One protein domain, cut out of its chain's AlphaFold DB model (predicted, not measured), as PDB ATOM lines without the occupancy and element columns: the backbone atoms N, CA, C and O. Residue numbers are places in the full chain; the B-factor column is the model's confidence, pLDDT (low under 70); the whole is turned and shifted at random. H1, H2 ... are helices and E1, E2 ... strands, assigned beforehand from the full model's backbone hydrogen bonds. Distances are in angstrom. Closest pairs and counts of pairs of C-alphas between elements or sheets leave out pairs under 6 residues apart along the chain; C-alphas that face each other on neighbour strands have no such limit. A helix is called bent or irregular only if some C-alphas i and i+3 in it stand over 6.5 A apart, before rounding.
ATOM      1  N   ARG A  37     -80.681  92.005  40.298       93.38
ATOM      2  CA  ARG A  37     -81.972  91.300  40.238       93.38
ATOM      3  C   ARG A  37     -82.687  91.716  38.965       93.38
ATOM      4  O   ARG A  37     -83.252  92.810  38.902       93.38
ATOM      5  N   ILE A  38     -82.588  90.885  37.935       93.56
ATOM      6  CA  ILE A  38     -82.992  91.238  36.569       93.56
ATOM      7  C   ILE A  38     -83.848  90.131  35.940       93.56
ATOM      8  O   ILE A  38     -83.711  88.967  36.319       93.56
ATOM      9  N   PRO A  39     -84.750  90.470  35.003       95.44
ATOM     10  CA  PRO A  39     -85.467  89.464  34.227       95.44
ATOM     11  C   PRO A  39     -84.504  88.701  33.308       95.44
ATOM     12  O   PRO A  39     -83.543  89.273  32.795       95.44
ATOM     13  N   LEU A  40     -84.788  87.419  33.078       96.50
ATOM     14  CA  LEU A  40     -84.085  86.601  32.089       96.50
ATOM     15  C   LEU A  40     -84.750  86.726  30.719       96.50
ATOM     16  O   LEU A  40     -85.980  86.779  30.630       96.50
ATOM     17  N   PHE A  41     -83.944  86.705  29.657       97.00
ATOM     18  CA  PHE A  41     -84.430  86.717  28.278       97.00
ATOM     19  C   PHE A  41     -83.828  85.581  27.454       97.00
ATOM     20  O   PHE A  41     -82.657  85.240  27.622       97.00
ATOM     21  N   ASP A  42     -84.620  85.016  26.543       95.12
ATOM     22  CA  ASP A  42     -84.142  84.069  25.534       95.12
ATOM     23  C   ASP A  42     -83.439  84.787  24.365       95.12
ATOM     24  O   ASP A  42     -83.392  86.018  24.292       95.12
ATOM     25  N   VAL A  43     -82.904  84.020  23.411       90.19
ATOM     26  CA  VAL A  43     -82.226  84.554  22.210       90.19
ATOM     27  C   VAL A  43     -83.132  85.428  21.326       90.19
ATOM     28  O   VAL A  43     -82.644  86.293  20.597       90.19
ATOM     29  N   ALA A  44     -84.455  85.234  21.398       90.50
ATOM     30  CA  ALA A  44     -85.451  86.037  20.690       90.50
ATOM     31  C   ALA A  44     -85.842  87.313  21.465       90.50
ATOM     32  O   ALA A  44     -86.618  88.118  20.954       90.50
ATOM     33  N   GLY A  45     -85.297  87.523  22.669       93.50
ATOM     34  CA  GLY A  45     -85.611  88.657  23.535       93.50
ATOM     35  C   GLY A  45     -86.923  88.504  24.306       93.50
ATOM     36  O   GLY A  45     -87.441  89.492  24.824       93.50
ATOM     37  N   ARG A  46     -87.486  87.294  24.386       95.69
ATOM     38  CA  ARG A  46     -88.703  87.015  25.162       95.69
ATOM     39  C   ARG A  46     -88.330  86.719  26.606       95.69
ATOM     40  O   ARG A  46     -87.321  86.065  26.865       95.69
ATOM     41  N   SER A  47     -89.143  87.201  27.543       95.19
ATOM     42  CA  SER A  47     -88.917  86.960  28.969       95.19
ATOM     43  C   SER A  47     -89.073  85.475  29.309       95.19
ATOM     44  O   SER A  47     -89.968  84.798  28.800       95.19
ATOM     45  N   ILE A  48     -88.193  84.981  30.173       96.12
ATOM     46  CA  ILE A  48     -88.188  83.612  30.679       96.12
ATOM     47  C   ILE A  48     -88.741  83.613  32.102       96.12
ATOM     48  O   ILE A  48     -88.236  84.325  32.966       96.12
ATOM     49  N   GLY A  49     -89.738  82.764  32.343       93.69
ATOM     50  CA  GLY A  49     -90.203  82.401  33.682       93.69
ATOM     51  C   GLY A  49     -90.036  80.905  33.952       93.69
ATOM     52  O   GLY A  49     -89.594  80.153  33.082       93.69
ATOM     53  N   ALA A  50     -90.467  80.456  35.133       91.19
ATOM     54  CA  ALA A  50     -90.307  79.073  35.598       91.19
ATOM     55  C   ALA A  50     -90.920  77.995  34.673       91.19
ATOM     56  O   ALA A  50     -90.459  76.859  34.672       91.19
ATOM     57  N   ASN A  51     -91.921  78.346  33.859       91.81
ATOM     58  CA  ASN A  51     -92.574  77.423  32.916       91.81
ATOM     59  C   ASN A  51     -91.996  77.486  31.489       91.81
ATOM     60  O   ASN A  51     -92.540  76.864  30.579       91.81
ATOM     61  N   SER A  52     -90.938  78.269  31.256       93.88
ATOM     62  CA  SER A  52     -90.297  78.362  29.943       93.88
ATOM     63  C   SER A  52     -89.600  77.049  29.564       93.88
ATOM     64  O   SER A  52     -89.152  76.293  30.420       93.88
ATOM     65  N   HIS A  53     -89.445  76.801  28.265       93.25
ATOM     66  CA  HIS A  53     -88.620  75.707  27.737       93.25
ATOM     67  C   HIS A  53     -87.388  76.206  26.972       93.25
ATOM     68  O   HIS A  53     -86.619  75.405  26.442       93.25
ATOM     69  N   GLU A  54     -87.191  77.524  26.923       95.19
ATOM     70  CA  GLU A  54     -86.064  78.157  26.241       95.19
ATOM     71  C   GLU A  54     -84.909  78.425  27.224       95.19
ATOM     72  O   GLU A  54     -85.163  78.720  28.399       95.19
ATOM     73  N   PRO A  55     -83.642  78.326  26.775       95.94
ATOM     74  CA  PRO A  55     -82.487  78.767  27.551       95.94
ATOM     75  C   PRO A  55     -82.400  80.298  27.595       95.94
ATOM     76  O   PRO A  55     -82.857  80.978  26.673       95.94
ATOM     77  N   TYR A  56     -81.757  80.843  28.631       96.00
ATOM     78  CA  TYR A  56     -81.439  82.271  28.664       96.00
ATOM     79  C   TYR A  56     -80.250  82.598  27.754       96.00
ATOM     80  O   TYR A  56     -79.311  81.812  27.624       96.00
ATOM     81  N   SER A  57     -80.297  83.786  27.157       94.69
ATOM     82  CA  SER A  57     -79.219  84.404  26.390       94.69
ATOM     83  C   SER A  57     -78.510  85.440  27.267       94.69
ATOM     84  O   SER A  57     -79.151  86.425  27.661       94.69
ATOM     85  N   PRO A  58     -77.210  85.272  27.581       93.38
ATOM     86  CA  PRO A  58     -76.419  86.313  28.230       93.38
ATOM     87  C   PRO A  58     -76.477  87.644  27.478       93.38
ATOM     88  O   PRO A  58     -76.680  88.690  28.093       93.38
ATOM     89  N   ARG A  59     -76.398  87.612  26.141       91.50
ATOM     90  CA  ARG A  59     -76.433  88.818  25.306       91.50
ATOM     91  C   ARG A  59     -77.734  89.600  25.498       91.50
ATOM     92  O   ARG A  59     -77.701  90.817  25.677       91.50
ATOM     93  N   LYS A  60     -78.884  88.922  25.471       94.06
ATOM     94  CA  LYS A  60     -80.201  89.564  25.639       94.06
ATOM     95  C   LYS A  60     -80.508  89.920  27.091       94.06
ATOM     96  O   LYS A  60     -81.191  90.910  27.331       94.06
ATOM     97  N   THR A  61     -79.979  89.154  28.041       94.44
ATOM     98  CA  THR A  61     -80.185  89.376  29.479       94.44
ATOM     99  C   THR A  61     -79.356  90.547  30.009       94.44
ATOM    100  O   THR A  61     -79.886  91.408  30.709       94.44
ATOM    101  N   CYS A  62     -78.079  90.633  29.631       91.75
ATOM    102  CA  CYS A  62     -77.155  91.659  30.121       91.75
ATOM    103  C   CYS A  62     -77.109  92.912  29.231       91.75
ATOM    104  O   CYS A  62     -76.839  94.005  29.731       91.75
ATOM    105  N   GLY A  63     -77.405  92.782  27.932       89.81
ATOM    106  CA  GLY A  63     -77.342  93.866  26.941       89.81
ATOM    107  C   GLY A  63     -78.108  95.156  27.283       89.81
ATOM    108  O   GLY A  63     -77.609  96.234  26.974       89.81
ATOM    109  N   PRO A  64     -79.267  95.120  27.971       89.25
ATOM    110  CA  PRO A  64     -79.938  96.346  28.408       89.25
ATOM    111  C   PRO A  64     -79.136  97.188  29.417       89.25
ATOM    112  O   PRO A  64     -79.460  98.353  29.634       89.25
ATOM    113  N   CYS A  65     -78.135  96.603  30.083       87.19
ATOM    114  CA  CYS A  65     -77.337  97.243  31.135       87.19
ATOM    115  C   CYS A  65     -75.831  97.309  30.819       87.19
ATOM    116  O   CYS A  65     -75.104  97.988  31.543       87.19
ATOM    117  N   HIS A  66     -75.364  96.638  29.764       88.31
ATOM    118  CA  HIS A  66     -73.955  96.566  29.382       88.31
ATOM    119  C   HIS A  66     -73.776  96.644  27.867       88.31
ATOM    120  O   HIS A  66     -74.556  96.066  27.111       88.31
ATOM    121  N   ASP A  67     -72.688  97.281  27.431       89.31
ATOM    122  CA  ASP A  67     -72.289  97.319  26.022       89.31
ATOM    123  C   ASP A  67     -71.627  95.997  25.612       89.31
ATOM    124  O   ASP A  67     -70.407  95.883  25.487       89.31
ATOM    125  N   VAL A  68     -72.450  94.957  25.479       87.00
ATOM    126  CA  VAL A  68     -72.004  93.609  25.109       87.00
ATOM    127  C   VAL A  68     -71.209  93.604  23.789       87.00
ATOM    128  O   VAL A  68     -70.159  92.966  23.768       87.00
ATOM    129  N   PRO A  69     -71.597  94.343  22.725       86.19
ATOM    130  CA  PRO A  69     -70.790  94.432  21.505       86.19
ATOM    131  C   PRO A  69     -69.355  94.940  21.709       86.19
ATOM    132  O   PRO A  69     -68.453  94.512  20.992       86.19
ATOM    133  N   VAL A  70     -69.125  95.853  22.660       87.81
ATOM    134  CA  VAL A  70     -67.771  96.311  23.020       87.81
ATOM    135  C   VAL A  70     -67.026  95.243  23.825       87.81
ATOM    136  O   VAL A  70     -65.865  94.965  23.539       87.81
ATOM    137  N   ILE A  71     -67.692  94.600  24.788       87.75
ATOM    138  CA  ILE A  71     -67.118  93.522  25.617       87.75
ATOM    139  C   ILE A  71     -66.679  92.320  24.758       87.75
ATOM    140  O   ILE A  71     -65.661  91.675  25.023       87.75
ATOM    141  N   GLU A  72     -67.443  92.003  23.715       84.50
ATOM    142  CA  GLU A  72     -67.184  90.879  22.810       84.50
ATOM    143  C   GLU A  72     -65.925  91.039  21.964       84.50
ATOM    144  O   GLU A  72     -65.397  90.059  21.448       84.50
ATOM    145  N   GLN A  73     -65.403  92.258  21.869       81.44
ATOM    146  CA  GLN A  73     -64.143  92.533  21.191       81.44
ATOM    147  C   GLN A  73     -62.931  92.245  22.088       81.44
ATOM    148  O   GLN A  73     -61.800  92.345  21.618       81.44
ATOM    149  N   GLY A  74     -63.129  91.893  23.361       84.06
ATOM    150  CA  GLY A  74     -62.059  91.590  24.311       84.06
ATOM    151  C   GLY A  74     -61.305  90.290  24.017       84.06
ATOM    152  O   GLY A  74     -61.784  89.408  23.308       84.06
ATOM    153  N   LEU A  75     -60.110  90.141  24.600       81.44
ATOM    154  CA  LEU A  75     -59.182  89.042  24.272       81.44
ATOM    155  C   LEU A  75     -59.735  87.637  24.557       81.44
ATOM    156  O   LEU A  75     -59.381  86.695  23.857       81.44
ATOM    157  N   HIS A  76     -60.570  87.490  25.588       83.69
ATOM    158  CA  HIS A  76     -61.183  86.205  25.955       83.69
ATOM    159  C   HIS A  76     -62.533  85.973  25.267       83.69
ATOM    160  O   HIS A  76     -63.014  84.843  25.229       83.69
ATOM    161  N   SER A  77     -63.130  87.032  24.720       80.31
ATOM    162  CA  SER A  77     -64.419  86.992  24.034       80.31
ATOM    163  C   SER A  77     -64.282  86.675  22.544       80.31
ATOM    164  O   SER A  77     -65.280  86.379  21.894       80.31
ATOM    165  N   ASP A  78     -63.059  86.707  22.008       76.38
ATOM    166  CA  ASP A  78     -62.765  86.323  20.635       76.38
ATOM    167  C   ASP A  78     -62.247  84.880  20.557       76.38
ATOM    168  O   ASP A  78     -61.077  84.583  20.821       76.38
ATOM    169  N   ALA A  79     -63.123  83.972  20.131       68.69
ATOM    170  CA  ALA A  79     -62.785  82.566  19.964       68.69
ATOM    171  C   ALA A  79     -61.797  82.306  18.806       68.69
ATOM    172  O   ALA A  79     -61.177  81.237  18.775       68.69
ATOM    173  N   ALA A  80     -61.601  83.268  17.893       62.50
ATOM    174  CA  ALA A  80     -60.598  83.196  16.832       62.50
ATOM    175  C   ALA A  80     -59.161  83.409  17.346       62.50
ATOM    176  O   ALA A  80     -58.220  83.060  16.640       62.50
ATOM    177  N   VAL A 135     -64.851  81.172  27.148       89.69
ATOM    178  CA  VAL A 135     -65.945  81.846  27.877       89.69
ATOM    179  C   VAL A 135     -67.131  82.183  26.963       89.69
ATOM    180  O   VAL A 135     -68.038  82.910  27.348       89.69
ATOM    181  N   GLY A 136     -67.109  81.683  25.725       88.94
ATOM    182  CA  GLY A 136     -68.066  81.987  24.668       88.94
ATOM    183  C   GLY A 136     -67.366  82.519  23.425       88.94
ATOM    184  O   GLY A 136     -66.311  82.005  23.051       88.94
ATOM    185  N   GLY A 137     -67.959  83.516  22.770       82.69
ATOM    186  CA  GLY A 137     -67.345  84.151  21.601       82.69
ATOM    187  C   GLY A 137     -67.454  83.348  20.310       82.69
ATOM    188  O   GLY A 137     -66.819  83.685  19.316       82.69
ATOM    189  N   GLY A 138     -68.263  82.286  20.287       79.50
ATOM    190  CA  GLY A 138     -68.398  81.429  19.111       79.50
ATOM    191  C   GLY A 138     -68.848  82.190  17.866       79.50
ATOM    192  O   GLY A 138     -68.530  81.778  16.762       79.50
ATOM    193  N   GLU A 139     -69.530  83.320  18.031       74.06
ATOM    194  CA  GLU A 139     -69.977  84.192  16.943       74.06
ATOM    195  C   GLU A 139     -68.812  84.810  16.148       74.06
ATOM    196  O   GLU A 139     -68.963  85.039  14.948       74.06
ATOM    197  N   THR A 140     -67.633  85.011  16.755       72.31
ATOM    198  CA  THR A 140     -66.466  85.558  16.041       72.31
ATOM    199  C   THR A 140     -65.862  84.557  15.055       72.31
ATOM    200  O   THR A 140     -65.320  84.958  14.029       72.31
ATOM    201  N   LEU A 141     -66.020  83.250  15.302       71.50
ATOM    202  CA  LEU A 141     -65.507  82.188  14.428       71.50
ATOM    203  C   LEU A 141     -66.339  81.974  13.164       71.50
ATOM    204  O   LEU A 141     -65.833  81.463  12.169       71.50
ATOM    205  N   VAL A 142     -67.635  82.273  13.218       64.19
ATOM    206  CA  VAL A 142     -68.569  81.891  12.149       64.19
ATOM    207  C   VAL A 142     -68.812  83.058  11.180       64.19
ATOM    208  O   VAL A 142     -69.332  82.850  10.084       64.19
ATOM    209  N   GLY A 143     -68.435  84.291  11.541       57.16
ATOM    210  CA  GLY A 143     -69.019  85.486  10.929       57.16
ATOM    211  C   GLY A 143     -70.522  85.551  11.236       57.16
ATOM    212  O   GLY A 143     -71.000  84.892  12.155       57.16
ATOM    213  N   ALA A 144     -71.318  86.277  10.446       45.31
ATOM    214  CA  ALA A 144     -72.769  86.397  10.657       45.31
ATOM    215  C   ALA A 144     -73.673  85.252  10.088       45.31
ATOM    216  O   ALA A 144     -74.597  85.568   9.334       45.31
ATOM    217  N   PRO A 145     -73.504  83.938  10.402       51.59
ATOM    218  CA  PRO A 145     -74.490  82.932  10.015       51.59
ATOM    219  C   PRO A 145     -74.815  81.925  11.134       51.59
ATOM    220  O   PRO A 145     -74.836  80.718  10.887       51.59
ATOM    221  N   ALA A 146     -75.202  82.388  12.330       54.69
ATOM    222  CA  ALA A 146     -75.923  81.536  13.298       54.69
ATOM    223  C   ALA A 146     -77.154  80.827  12.664       54.69
ATOM    224  O   ALA A 146     -77.696  79.871  13.211       54.69
ATOM    225  N   GLU A 147     -77.569  81.279  11.474       57.19
ATOM    226  CA  GLU A 147     -78.660  80.765  10.653       57.19
ATOM    227  C   GLU A 147     -78.242  79.805   9.517       57.19
ATOM    228  O   GLU A 147     -79.039  79.566   8.609       57.19
ATOM    229  N   ARG A 148     -77.022  79.240   9.496       68.19
ATOM    230  CA  ARG A 148     -76.627  78.246   8.468       68.19
ATOM    231  C   ARG A 148     -75.937  77.008   9.038       68.19
ATOM    232  O   ARG A 148     -75.325  77.029  10.103       68.19
ATOM    233  N   GLY A 149     -76.015  75.911   8.284       80.94
ATOM    234  CA  GLY A 149     -75.348  74.651   8.609       80.94
ATOM    235  C   GLY A 149     -75.761  74.109   9.975       80.94
ATOM    236  O   GLY A 149     -76.925  74.168  10.364       80.94
ATOM    237  N   ARG A 150     -74.798  73.574  10.726       88.00
ATOM    238  CA  ARG A 150     -75.064  72.949  12.028       88.00
ATOM    239  C   ARG A 150     -75.487  73.945  13.115       88.00
ATOM    240  O   ARG A 150     -76.230  73.560  14.015       88.00
ATOM    241  N   PHE A 151     -75.106  75.217  12.986       88.12
ATOM    242  CA  PHE A 151     -75.492  76.282  13.916       88.12
ATOM    243  C   PHE A 151     -77.002  76.555  13.934       88.12
ATOM    244  O   PHE A 151     -77.522  76.918  14.986       88.12
ATOM    245  N   LEU A 152     -77.733  76.260  12.847       86.56
ATOM    246  CA  LEU A 152     -79.205  76.293  12.851       86.56
ATOM    247  C   LEU A 152     -79.806  75.410  13.949       86.56
ATOM    248  O   LEU A 152     -80.832  75.754  14.531       86.56
ATOM    249  N   LEU A 153     -79.169  74.267  14.214       89.94
ATOM    250  CA  LEU A 153     -79.630  73.288  15.188       89.94
ATOM    251  C   LEU A 153     -79.141  73.618  16.601       89.94
ATOM    252  O   LEU A 153     -79.906  73.541  17.559       89.94
ATOM    253  N   THR A 154     -77.864  73.967  16.740       91.62
ATOM    254  CA  THR A 154     -77.197  74.102  18.046       91.62
ATOM    255  C   THR A 154     -77.266  75.508  18.633       91.62
ATOM    256  O   THR A 154     -77.037  75.681  19.832       91.62
ATOM    257  N   GLY A 155     -77.545  76.509  17.793       89.00
ATOM    258  CA  GLY A 155     -77.281  77.919  18.067       89.00
ATOM    259  C   GLY A 155     -75.786  78.229  18.199       89.00
ATOM    260  O   GLY A 155     -74.940  77.343  18.042       89.00
ATOM    261  N   SER A 156     -75.474  79.491  18.492       87.56
ATOM    262  CA  SER A 156     -74.112  79.972  18.755       87.56
ATOM    263  C   SER A 156     -73.712  79.776  20.218       87.56
ATOM    264  O   SER A 156     -74.565  79.701  21.102       87.56
ATOM    265  N   LEU A 157     -72.404  79.717  20.474       91.06
ATOM    266  CA  LEU A 157     -71.849  79.773  21.825       91.06
ATOM    267  C   LEU A 157     -71.653  81.246  22.219       91.06
ATOM    268  O   LEU A 157     -70.601  81.822  21.937       91.06
ATOM    269  N   GLU A 158     -72.693  81.862  22.784       89.56
ATOM    270  CA  GLU A 158     -72.661  83.265  23.230       89.56
ATOM    271  C   GLU A 158     -71.600  83.491  24.316       89.56
ATOM    272  O   GLU A 158     -71.273  82.576  25.074       89.56
ATOM    273  N   LEU A 159     -71.075  84.719  24.396       90.12
ATOM    274  CA  LEU A 159     -70.249  85.162  25.521       90.12
ATOM    275  C   LEU A 159     -71.029  85.027  26.836       90.12
ATOM    276  O   LEU A 159     -72.092  85.624  26.986       90.12
ATOM    277  N   ASP A 160     -70.476  84.301  27.804       92.50
ATOM    278  CA  ASP A 160     -71.046  84.164  29.140       92.50
ATOM    279  C   ASP A 160     -70.210  84.933  30.168       92.50
ATOM    280  O   ASP A 160     -69.200  84.450  30.681       92.50
ATOM    281  N   CYS A 161     -70.646  86.154  30.494       91.75
ATOM    282  CA  CYS A 161     -69.976  87.021  31.467       91.75
ATOM    283  C   CYS A 161     -69.787  86.343  32.835       91.75
ATOM    284  O   CYS A 161     -68.842  86.660  33.561       91.75
ATOM    285  N   MET A 162     -70.672  85.407  33.191       93.81
ATOM    286  CA  MET A 162     -70.641  84.740  34.487       93.81
ATOM    287  C   MET A 162     -69.485  83.744  34.614       93.81
ATOM    288  O   MET A 162     -69.075  83.456  35.732       93.81
ATOM    289  N   ALA A 163     -68.867  83.324  33.506       92.75
ATOM    290  CA  ALA A 163     -67.648  82.517  33.546       92.75
ATOM    291  C   ALA A 163     -66.502  83.206  34.313       92.75
ATOM    292  O   ALA A 163     -65.656  82.531  34.894       92.75
ATOM    293  N   CYS A 164     -66.489  84.547  34.343       91.62
ATOM    294  CA  CYS A 164     -65.479  85.342  35.050       91.62
ATOM    295  C   CYS A 164     -66.046  86.157  36.219       91.62
ATOM    296  O   CYS A 164     -65.319  86.459  37.164       91.62
ATOM    297  N   HIS A 165     -67.314  86.567  36.142       92.56
ATOM    298  CA  HIS A 165     -67.893  87.533  37.075       92.56
ATOM    299  C   HIS A 165     -68.831  86.924  38.122       92.56
ATOM    300  O   HIS A 165     -69.348  87.674  38.945       92.56
ATOM    301  N   GLU A 166     -69.056  85.608  38.125       92.88
ATOM    302  CA  GLU A 166     -69.870  84.950  39.155       92.88
ATOM    303  C   GLU A 166     -69.087  84.797  40.465       92.88
ATOM    304  O   GLU A 166     -67.968  84.285  40.487       92.88
ATOM    305  N   ALA A 167     -69.659  85.297  41.561       86.94
ATOM    306  CA  ALA A 167     -68.989  85.344  42.860       86.94
ATOM    307  C   ALA A 167     -69.253  84.110  43.738       86.94
ATOM    308  O   ALA A 167     -68.448  83.796  44.615       86.94
ATOM    309  N   GLY A 168     -70.383  83.430  43.528       77.75
ATOM    310  CA  GLY A 168     -70.897  82.354  44.372       77.75
ATOM    311  C   GLY A 168     -70.415  80.947  44.012       77.75
ATOM    312  O   GLY A 168     -70.956  79.983  44.553       77.75
ATOM    313  N   ALA A 169     -69.447  80.817  43.099       77.88
ATOM    314  CA  ALA A 169     -68.992  79.552  42.518       77.88
ATOM    315  C   ALA A 169     -70.131  78.686  41.933       77.88
ATOM    316  O   ALA A 169     -70.068  77.457  41.952       77.88
ATOM    317  N   ARG A 170     -71.195  79.322  41.426       87.19
ATOM    318  CA  ARG A 170     -72.326  78.650  40.768       87.19
ATOM    319  C   ARG A 170     -72.028  78.273  39.330       87.19
ATOM    320  O   ARG A 170     -72.602  77.302  38.847       87.19
ATOM    321  N   TRP A 171     -71.188  79.050  38.649       93.06
ATOM    322  CA  TRP A 171     -70.843  78.770  37.263       93.06
ATOM    323  C   TRP A 171     -69.985  77.498  37.180       93.06
ATOM    324  O   TRP A 171     -68.844  77.468  37.640       93.06
ATOM    325  N   ASP A 172     -70.547  76.432  36.612       93.06
ATOM    326  CA  ASP A 172     -69.928  75.109  36.521       93.06
ATOM    327  C   ASP A 172     -69.330  74.861  35.124       93.06
ATOM    328  O   ASP A 172     -70.037  74.589  34.144       93.06
ATOM    329  N   GLN A 173     -67.995  74.868  35.051       92.88
ATOM    330  CA  GLN A 173     -67.248  74.566  33.827       92.88
ATOM    331  C   GLN A 173     -67.513  73.144  33.301       92.88
ATOM    332  O   GLN A 173     -67.475  72.900  32.093       92.88
ATOM    333  N   GLY A 174     -67.795  72.184  34.182       93.81
ATOM    334  CA  GLY A 174     -68.160  70.824  33.804       93.81
ATOM    335  C   GLY A 174     -69.514  70.773  33.099       93.81
ATOM    336  O   GLY A 174     -69.647  70.113  32.062       93.81
ATOM    337  N   ALA A 175     -70.511  71.505  33.607       95.50
ATOM    338  CA  ALA A 175     -71.812  71.648  32.955       95.50
ATOM    339  C   ALA A 175     -71.696  72.364  31.600       95.50
ATOM    340  O   ALA A 175     -72.258  71.881  30.610       95.50
ATOM    341  N   TRP A 176     -70.896  73.435  31.528       95.62
ATOM    342  CA  TRP A 176     -70.532  74.124  30.284       95.62
ATOM    343  C   TRP A 176     -69.934  73.158  29.249       95.62
ATOM    344  O   TRP A 176     -70.463  72.989  28.145       95.62
ATOM    345  N   ALA A 177     -68.876  72.434  29.628       95.69
ATOM    346  CA  ALA A 177     -68.200  71.466  28.770       95.69
ATOM    347  C   ALA A 177     -69.145  70.347  28.300       95.69
ATOM    348  O   ALA A 177     -69.153  69.968  27.125       95.69
ATOM    349  N   LYS A 178     -69.985  69.830  29.203       96.00
ATOM    350  CA  LYS A 178     -70.965  68.783  28.900       96.00
ATOM    351  C   LYS A 178     -72.016  69.260  27.899       96.00
ATOM    352  O   LYS A 178     -72.374  68.487  27.006       96.00
ATOM    353  N   ALA A 179     -72.502  70.495  28.019       96.75
ATOM    354  CA  ALA A 179     -73.433  71.083  27.060       96.75
ATOM    355  C   ALA A 179     -72.789  71.188  25.667       96.75
ATOM    356  O   ALA A 179     -73.359  70.699  24.689       96.75
ATOM    357  N   ILE A 180     -71.559  71.700  25.587       95.94
ATOM    358  CA  ILE A 180     -70.808  71.819  24.328       95.94
ATOM    359  C   ILE A 180     -70.580  70.451  23.673       95.94
ATOM    360  O   ILE A 180     -70.876  70.269  22.492       95.94
ATOM    361  N   HIS A 181     -70.141  69.440  24.427       94.44
ATOM    362  CA  HIS A 181     -69.926  68.088  23.894       94.44
ATOM    363  C   HIS A 181     -71.209  67.379  23.438       94.44
ATOM    364  O   HIS A 181     -71.143  66.438  22.640       94.44
ATOM    365  N   LYS A 182     -72.369  67.816  23.939       96.50
ATOM    366  CA  LYS A 182     -73.700  67.371  23.508       96.50
ATOM    367  C   LYS A 182     -74.262  68.182  22.339       96.50
ATOM    368  O   LYS A 182     -75.400  67.907  21.950       96.50
ATOM    369  N   ASP A 183     -73.478  69.114  21.793       95.25
ATOM    370  CA  ASP A 183     -73.858  70.062  20.743       95.25
ATOM    371  C   ASP A 183     -74.993  71.016  21.166       95.25
ATOM    372  O   ASP A 183     -75.834  71.402  20.361       95.25
ATOM    373  N   LEU A 184     -75.030  71.395  22.446       95.69
ATOM    374  CA  LEU A 184     -76.031  72.290  23.038       95.69
ATOM    375  C   LEU A 184     -75.466  73.707  23.246       95.69
ATOM    376  O   LEU A 184     -75.536  74.240  24.351       95.69
ATOM    377  N   LEU A 185     -74.895  74.315  22.200       94.38
ATOM    378  CA  LEU A 185     -74.133  75.571  22.310       94.38
ATOM    379  C   LEU A 185     -74.952  76.724  22.919       94.38
ATOM    380  O   LEU A 185     -74.527  77.286  23.925       94.38
ATOM    381  N   ARG A 186     -76.165  77.010  22.415       93.25
ATOM    382  CA  ARG A 186     -77.014  78.087  22.976       93.25
ATOM    383  C   ARG A 186     -77.560  77.809  24.381       93.25
ATOM    384  O   ARG A 186     -78.073  78.711  25.027       93.25
ATOM    385  N   TRP A 187     -77.500  76.560  24.848       96.31
ATOM    386  CA  TRP A 187     -77.949  76.185  26.192       96.31
ATOM    387  C   TRP A 187     -76.803  76.149  27.208       96.31
ATOM    388  O   TRP A 187     -77.067  76.004  28.401       96.31
ATOM    389  N   ALA A 188     -75.549  76.261  26.757       96.12
ATOM    390  CA  ALA A 188     -74.381  76.155  27.621       96.12
ATOM    391  C   ALA A 188     -74.386  77.173  28.780       96.12
ATOM    392  O   ALA A 188     -74.179  76.720  29.905       96.12
ATOM    393  N   PRO A 189     -74.734  78.469  28.588       95.81
ATOM    394  CA  PRO A 189     -74.813  79.422  29.703       95.81
ATOM    395  C   PRO A 189     -75.858  79.023  30.755       95.81
ATOM    396  O   PRO A 189     -75.609  79.032  31.959       95.81
ATOM    397  N   THR A 190     -77.034  78.575  30.298       96.12
ATOM    398  CA  THR A 190     -78.120  78.111  31.180       96.12
ATOM    399  C   THR A 190     -77.710  76.897  32.008       96.12
ATOM    400  O   THR A 190     -78.000  76.844  33.203       96.12
ATOM    401  N   ALA A 191     -77.023  75.936  31.384       95.75
ATOM    402  CA  ALA A 191     -76.511  74.758  32.074       95.75
ATOM    403  C   ALA A 191     -75.406  75.122  33.078       95.75
ATOM    404  O   ALA A 191     -75.427  74.624  34.200       95.75
ATOM    405  N   ALA A 192     -74.472  75.993  32.685       95.81
ATOM    406  CA  ALA A 192     -73.329  76.386  33.503       95.81
ATOM    407  C   ALA A 192     -73.745  77.165  34.755       95.81
ATOM    408  O   ALA A 192     -73.241  76.880  35.831       95.81
ATOM    409  N   MET A 193     -74.721  78.071  34.656       94.62
ATOM    410  CA  MET A 193     -75.230  78.819  35.815       94.62
ATOM    411  C   MET A 193     -76.053  77.983  36.806       94.62
ATOM    412  O   MET A 193     -76.419  78.474  37.876       94.62
ATOM    413  N   GLY A 194     -76.419  76.750  36.446       92.12
ATOM    414  CA  GLY A 194     -77.236  75.877  37.291       92.12
ATOM    415  C   GLY A 194     -78.682  76.350  37.499       92.12
ATOM    416  O   GLY A 194     -79.410  75.756  38.299       92.12
ATOM    417  N   PHE A 195     -79.124  77.386  36.777       91.00
ATOM    418  CA  PHE A 195     -80.482  77.932  36.854       91.00
ATOM    419  C   PHE A 195     -81.559  76.955  36.367       91.00
ATOM    420  O   PHE A 195     -82.687  76.956  36.862       91.00
ATOM    421  N   ALA A 196     -81.210  76.100  35.410       94.25
ATOM    422  CA  ALA A 196     -82.090  75.065  34.899       94.25
ATOM    423  C   ALA A 196     -81.307  73.781  34.620       94.25
ATOM    424  O   ALA A 196     -80.120  73.814  34.292       94.25
ATOM    425  N   SER A 197     -81.990  72.640  34.700       94.56
ATOM    426  CA  SER A 197     -81.464  71.394  34.144       94.56
ATOM    427  C   SER A 197     -81.676  71.401  32.632       94.56
ATOM    428  O   SER A 197     -82.802  71.568  32.160       94.56
ATOM    429  N   VAL A 198     -80.595  71.218  31.870       96.50
ATOM    430  CA  VAL A 198     -80.645  71.069  30.411       96.50
ATOM    431  C   VAL A 198     -80.419  69.603  30.054       96.50
ATOM    432  O   VAL A 198     -79.313  69.059  30.160       96.50
ATOM    433  N   GLU A 199     -81.485  68.952  29.607       96.31
ATOM    434  CA  GLU A 199     -81.507  67.535  29.272       96.31
ATOM    435  C   GLU A 199     -81.502  67.300  27.761       96.31
ATOM    436  O   GLU A 199     -81.881  68.162  26.971       96.31
ATOM    437  N   GLY A 200     -81.087  66.097  27.360       96.00
ATOM    438  CA  GLY A 200     -81.012  65.705  25.954       96.00
ATOM    439  C   GLY A 200     -79.634  65.888  25.317       96.00
ATOM    440  O   GLY A 200     -78.614  65.997  26.015       96.00
ATOM    441  N   SER A 201     -79.600  65.809  23.983       96.38
ATOM    442  CA  SER A 201     -78.403  65.994  23.153       96.38
ATOM    443  C   SER A 201     -78.763  66.166  21.674       96.38
ATOM    444  O   SER A 201     -79.637  65.474  21.148       96.38
ATOM    445  N   LEU A 202     -78.019  67.035  20.989       95.50
ATOM    446  CA  LEU A 202     -78.080  67.237  19.538       95.50
ATOM    447  C   LEU A 202     -76.928  66.529  18.802       95.50
ATOM    448  O   LEU A 202     -76.803  66.600  17.576       95.50
ATOM    449  N   LYS A 203     -76.094  65.789  19.540       93.75
ATOM    450  CA  LYS A 203     -74.975  65.038  18.981       93.75
ATOM    451  C   LYS A 203     -75.465  63.937  18.050       93.75
ATOM    452  O   LYS A 203     -76.321  63.133  18.408       93.75
ATOM    453  N   GLY A 204     -74.898  63.903  16.845       89.19
ATOM    454  CA  GLY A 204     -75.239  62.917  15.816       89.19
ATOM    455  C   GLY A 204     -76.610  63.115  15.160       89.19
ATOM    456  O   GLY A 204     -76.986  62.305  14.320       89.19
ATOM    457  N   LYS A 205     -77.355  64.172  15.510       92.06
ATOM    458  CA  LYS A 205     -78.585  64.536  14.801       92.06
ATOM    459  C   LYS A 205     -78.247  65.120  13.419       92.06
ATOM    460  O   LYS A 205     -77.213  65.785  13.293       92.06
ATOM    461  N   PRO A 206     -79.081  64.863  12.394       88.25
ATOM    462  CA  PRO A 206     -78.859  65.400  11.057       88.25
ATOM    463  C   PRO A 206     -78.942  66.929  11.068       88.25
ATOM    464  O   PRO A 206     -79.680  67.514  11.863       88.25
ATOM    465  N   VAL A 207     -78.173  67.566  10.185       86.19
ATOM    466  CA  VAL A 207     -78.243  69.017   9.984       86.19
ATOM    467  C   VAL A 207     -79.586  69.341   9.313       86.19
ATOM    468  O   VAL A 207     -79.877  68.750   8.274       86.19
ATOM    469  N   PRO A 208     -80.413  70.228   9.895       85.31
ATOM    470  CA  PRO A 208     -81.708  70.587   9.326       85.31
ATOM    471  C   PRO A 208     -81.533  71.436   8.060       85.31
ATOM    472  O   PRO A 208     -80.609  72.247   7.975       85.31
ATOM    473  N   GLY A 209     -82.434  71.275   7.089       83.88
ATOM    474  CA  GLY A 209     -82.471  72.083   5.869       83.88
ATOM    475  C   GLY A 209     -83.162  73.434   6.068       83.88
ATOM    476  O   GLY A 209     -82.905  74.376   5.321       83.88
ATOM    477  N   THR A 210     -84.015  73.557   7.094       86.38
ATOM    478  CA  THR A 210     -84.749  74.794   7.408       86.38
ATOM    479  C   THR A 210     -84.753  75.122   8.904       86.38
ATOM    480  O   THR A 210     -84.583  74.256   9.764       86.38
ATOM    481  N   LYS A 211     -85.024  76.390   9.245       85.06
ATOM    482  CA  LYS A 211     -85.199  76.836  10.641       85.06
ATOM    483  C   LYS A 211     -86.360  76.120  11.341       85.06
ATOM    484  O   LYS A 211     -86.260  75.819  12.524       85.06
ATOM    485  N   LYS A 212     -87.442  75.814  10.615       88.81
ATOM    486  CA  LYS A 212     -88.591  75.072  11.155       88.81
ATOM    487  C   LYS A 212     -88.198  73.647  11.543       88.81
ATOM    488  O   LYS A 212     -88.466  73.235  12.665       88.81
ATOM    489  N   GLU A 213     -87.495  72.937  10.664       89.19
ATOM    490  CA  GLU A 213     -86.973  71.599  10.970       89.19
ATOM    491  C   GLU A 213     -86.028  71.618  12.174       89.19
ATOM    492  O   GLU A 213     -86.101  70.741  13.033       89.19
ATOM    493  N   ALA A 214     -85.166  72.635  12.273       89.25
ATOM    494  CA  ALA A 214     -84.295  72.806  13.429       89.25
ATOM    495  C   ALA A 214     -85.103  72.943  14.730       89.25
ATOM    496  O   ALA A 214     -84.818  72.258  15.714       89.25
ATOM    497  N   LEU A 215     -86.142  73.785  14.729       88.38
ATOM    498  CA  LEU A 215     -87.035  73.962  15.874       88.38
ATOM    499  C   LEU A 215     -87.736  72.651  16.250       88.38
ATOM    500  O   LEU A 215     -87.684  72.263  17.414       88.38
ATOM    501  N   ASP A 216     -88.281  71.918  15.278       89.88
ATOM    502  CA  ASP A 216     -88.954  70.635  15.516       89.88
ATOM    503  C   ASP A 216     -88.009  69.586  16.129       89.88
ATOM    504  O   ASP A 216     -88.386  68.861  17.055       89.88
ATOM    505  N   VAL A 217     -86.762  69.506  15.647       91.12
ATOM    506  CA  VAL A 217     -85.749  68.602  16.215       91.12
ATOM    507  C   VAL A 217     -85.389  69.029  17.633       91.12
ATOM    508  O   VAL A 217     -85.379  68.188  18.533       91.12
ATOM    509  N   THR A 218     -85.100  70.314  17.854       91.62
ATOM    510  CA  THR A 218     -84.687  70.812  19.177       91.62
ATOM    511  C   THR A 218     -85.786  70.650  20.222       91.62
ATOM    512  O   THR A 218     -85.488  70.153  21.305       91.62
ATOM    513  N   ALA A 219     -87.047  70.932  19.880       90.06
ATOM    514  CA  ALA A 219     -88.198  70.781  20.772       90.06
ATOM    515  C   ALA A 219     -88.409  69.334  21.253       90.06
ATOM    516  O   ALA A 219     -88.916  69.107  22.347       90.06
ATOM    517  N   ARG A 220     -88.011  68.340  20.448       91.38
ATOM    518  CA  ARG A 220     -88.095  66.913  20.808       91.38
ATOM    519  C   ARG A 220     -86.835  66.391  21.494       91.38
ATOM    520  O   ARG A 220     -86.905  65.420  22.242       91.38
ATOM    521  N   ALA A 221     -85.676  66.963  21.174       93.75
ATOM    522  CA  ALA A 221     -84.372  66.426  21.560       93.75
ATOM    523  C   ALA A 221     -83.760  67.092  22.794       93.75
ATOM    524  O   ALA A 221     -82.836  66.517  23.374       93.75
ATOM    525  N   VAL A 222     -84.224  68.285  23.167       96.56
ATOM    526  CA  VAL A 222     -83.676  69.083  24.265       96.56
ATOM    527  C   VAL A 222     -84.813  69.566  25.149       96.56
ATOM    528  O   VAL A 222     -85.828  70.048  24.659       96.56
ATOM    529  N   ARG A 223     -84.628  69.450  26.462       96.12
ATOM    530  CA  ARG A 223     -85.599  69.910  27.455       96.12
ATOM    531  C   ARG A 223     -84.899  70.792  28.476       96.12
ATOM    532  O   ARG A 223     -83.884  70.387  29.038       96.12
ATOM    533  N   VAL A 224     -85.451  71.979  28.707       96.88
ATOM    534  CA  VAL A 224     -85.003  72.903  29.753       96.88
ATOM    535  C   VAL A 224     -86.011  72.850  30.892       96.88
ATOM    536  O   VAL A 224     -87.205  73.057  30.672       96.88
ATOM    537  N   LEU A 225     -85.529  72.524  32.088       96.12
ATOM    538  CA  LEU A 225     -86.319  72.438  33.313       96.12
ATOM    539  C   LEU A 225     -85.825  73.505  34.285       96.12
ATOM    540  O   LEU A 225     -84.801  73.321  34.950       96.12
ATOM    541  N   TRP A 226     -86.527  74.633  34.324       96.38
ATOM    542  CA  TRP A 226     -86.195  75.739  35.212       96.38
ATOM    543  C   TRP A 226     -86.505  75.400  36.664       96.38
ATOM    544  O   TRP A 226     -87.508  74.761  36.972       96.38
ATOM    545  N   ARG A 227     -85.629  75.860  37.553       94.44
ATOM    546  CA  ARG A 227     -85.815  75.812  39.001       94.44
ATOM    547  C   ARG A 227     -86.730  76.960  39.428       94.44
ATOM    548  O   ARG A 227     -86.299  78.106  39.311       94.44
ATOM    549  N   PRO A 228     -87.967  76.725  39.896       94.19
ATOM    550  CA  PRO A 228     -88.862  77.818  40.272       94.19
ATOM    551  C   PRO A 228     -88.273  78.722  41.364       94.19
ATOM    552  O   PRO A 228     -88.519  79.922  41.366       94.19
ATOM    553  N   GLU A 229     -87.442  78.163  42.245       94.50
ATOM    554  CA  GLU A 229     -86.845  78.842  43.397       94.50
ATOM    555  C   GLU A 229     -85.834  79.949  43.055       94.50
ATOM    556  O   GLU A 229     -85.470  80.728  43.936       94.50
ATOM    557  N   ILE A 230     -85.359  80.040  41.807       93.81
ATOM    558  CA  ILE A 230     -84.435  81.117  41.407       93.81
ATOM    559  C   ILE A 230     -85.165  82.422  41.077       93.81
ATOM    560  O   ILE A 230     -84.523  83.473  41.031       93.81
ATOM    561  N   PHE A 231     -86.466  82.340  40.789       96.25
ATOM    562  CA  PHE A 231     -87.293  83.478  40.419       96.25
ATOM    563  C   PHE A 231     -87.890  84.096  41.680       96.25
ATOM    564  O   PHE A 231     -88.488  83.405  42.505       96.25
ATOM    565  N   ASP A 232     -87.732  85.407  41.834       95.06
ATOM    566  CA  ASP A 232     -88.418  86.156  42.878       95.06
ATOM    567  C   ASP A 232     -89.890  86.427  42.514       95.06
ATOM    568  O   ASP A 232     -90.399  85.997  41.476       95.06
ATOM    569  N   GLN A 233     -90.596  87.144  43.391       93.75
ATOM    570  CA  GLN A 233     -92.017  87.473  43.217       93.75
ATOM    571  C   GLN A 233     -92.293  88.326  41.965       93.75
ATOM    572  O   GLN A 233     -93.410  88.299  41.453       93.75
ATOM    573  N   ASP A 234     -91.281  89.034  41.451       93.31
ATOM    574  CA  ASP A 234     -91.364  89.826  40.223       93.31
ATOM    575  C   ASP A 234     -90.961  89.011  38.977       93.31
ATOM    576  O   ASP A 234     -90.865  89.565  37.878       93.31
ATOM    577  N   GLY A 235     -90.655  87.717  39.131       94.12
ATOM    578  CA  GLY A 235     -90.123  86.874  38.060       94.12
ATOM    579  C   GLY A 235     -88.684  87.221  37.664       94.12
ATOM    580  O   GLY A 235     -88.258  86.894  36.556       94.12
ATOM    581  N   LYS A 236     -87.925  87.900  38.531       95.81
ATOM    582  CA  LYS A 236     -86.516  88.247  38.298       95.81
ATOM    583  C   LYS A 236     -85.599  87.227  38.953       95.81
ATOM    584  O   LYS A 236     -85.964  86.565  39.919       95.81
ATOM    585  N   VAL A 237     -84.376  87.144  38.445       95.50
ATOM    586  CA  VAL A 237     -83.334  86.262  38.969       95.50
ATOM    587  C   VAL A 237     -82.206  87.095  39.554       95.50
ATOM    588  O   VAL A 237     -81.825  88.138  39.013       95.50
ATOM    589  N   PHE A 238     -81.682  86.633  40.685       93.75
ATOM    590  CA  PHE A 238     -80.500  87.213  41.305       93.75
ATOM    591  C   PHE A 238     -79.219  86.640  40.686       93.75
ATOM    592  O   PHE A 238     -78.997  85.429  40.716       93.75
ATOM    593  N   PHE A 239     -78.364  87.530  40.188       92.94
ATOM    594  CA  PHE A 239     -76.995  87.236  39.782       92.94
ATOM    595  C   PHE A 239     -76.023  87.809  40.813       92.94
ATOM    596  O   PHE A 239     -76.045  89.012  41.098       92.94
ATOM    597  N   ASP A 240     -75.145  86.960  41.343       91.56
ATOM    598  CA  ASP A 240     -74.067  87.396  42.225       91.56
ATOM    599  C   ASP A 240     -72.842  87.782  41.389       91.56
ATOM    600  O   ASP A 240     -72.039  86.935  40.996       91.56
TER     601      ASP A 240
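This is residues 37 to 80 and 135 to 240 of the 716 residues of an uncharacterized protein of Planctomycetes bacterium (UniProt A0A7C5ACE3). What does the model look like? A helical hairpin, H6 and H7, sits beside a two-stranded ribbon, E1 and E2, with H7 near the middle; H8 runs on beyond one end of the ribbon and packs on short H4. Loops and the short helices H1, H2, H3 and H5 lie round this core. What makes it up? The printed part has 150 residues with eight named helices and three named strands, in the order H1 H2 H3 H4 H5 H6 H7 E1 H8 E2 E3; the sheet E1 - E2 is antiparallel. The class is mixed, helices and strands, with under half of the residues in named elements; it is compact, with a radius of gyration of the C-alphas of 14.7 A and spans of 40 by 35 by 27 A.

How do the strands pair? E1, residues 196 to 200, and E2, residues 222 to 226, are antiparallel at 164 degrees, with N 197 and O 225 at 2.9 A. E3, residues 237 to 239, pairs with no named strand, but its residues 237 to 238 pair antiparallel with residues 37 to 38. Which helices meet? H7, residues 185 to 192, comes closest to E1 at the C-alphas of Ala 191 and Val 198, 5.8 A; H7 touches H6, residues 173 to 181, in a hairpin at a shallow tilt of 23 degrees, opposite ways, closest at C-alphas 176 and 192, 4.8 A. H4, residues 151 to 154, touches H8, residues 211 to 221, closest at C-alphas 153 and 214, 5.0 A. Where are the others? H1, residues 58 to 62, is close but not clearly touching H2, residues 68 to 71, with C-alphas 59 and 68 closest at 6.5 A; H5, residues 162 to 165, is likewise to H6, with C-alphas 163 and 173 closest at 8.0 A. H3, residues 138 to 142, touches no helix. Are the helix backbones whole? Every O i to N i+4 pair is within hydrogen-bond range in H1, H6 and H8, but 2 of 4 in H7 and 0 of 1 in H3, where 1 of 2 O i to N i+3 pairs is; H2, H4 and H5 are too short for an i+4 pair.

Where do the anchors lie? E1 begins at C-alpha 196, (-82.090, 75.065, 34.899), H1 at C-alpha 58, (-76.419, 86.313, 28.230), and E3 ends at C-alpha 239, (-76.995, 87.236, 39.782). How long are the longer elements? H8 measures 15.1 A, E2 13.1 A, E1 13.0 A, H6 12.2 A and H7 11.3 A; H7 is irregular, with C-alphas 186 and 189 at 7.2 A.

How large is it, and is it cut? The C-alphas farthest apart, those of Ala 167 and Gly 209, are 41.5 A apart. Residues 81 to 134 are not printed, and C-alphas 80 and 135 are 12.3 A apart. Where is confidence low? Residues 79 to 80 and 142 to 148 are under 70; of the links printed whole, none is long.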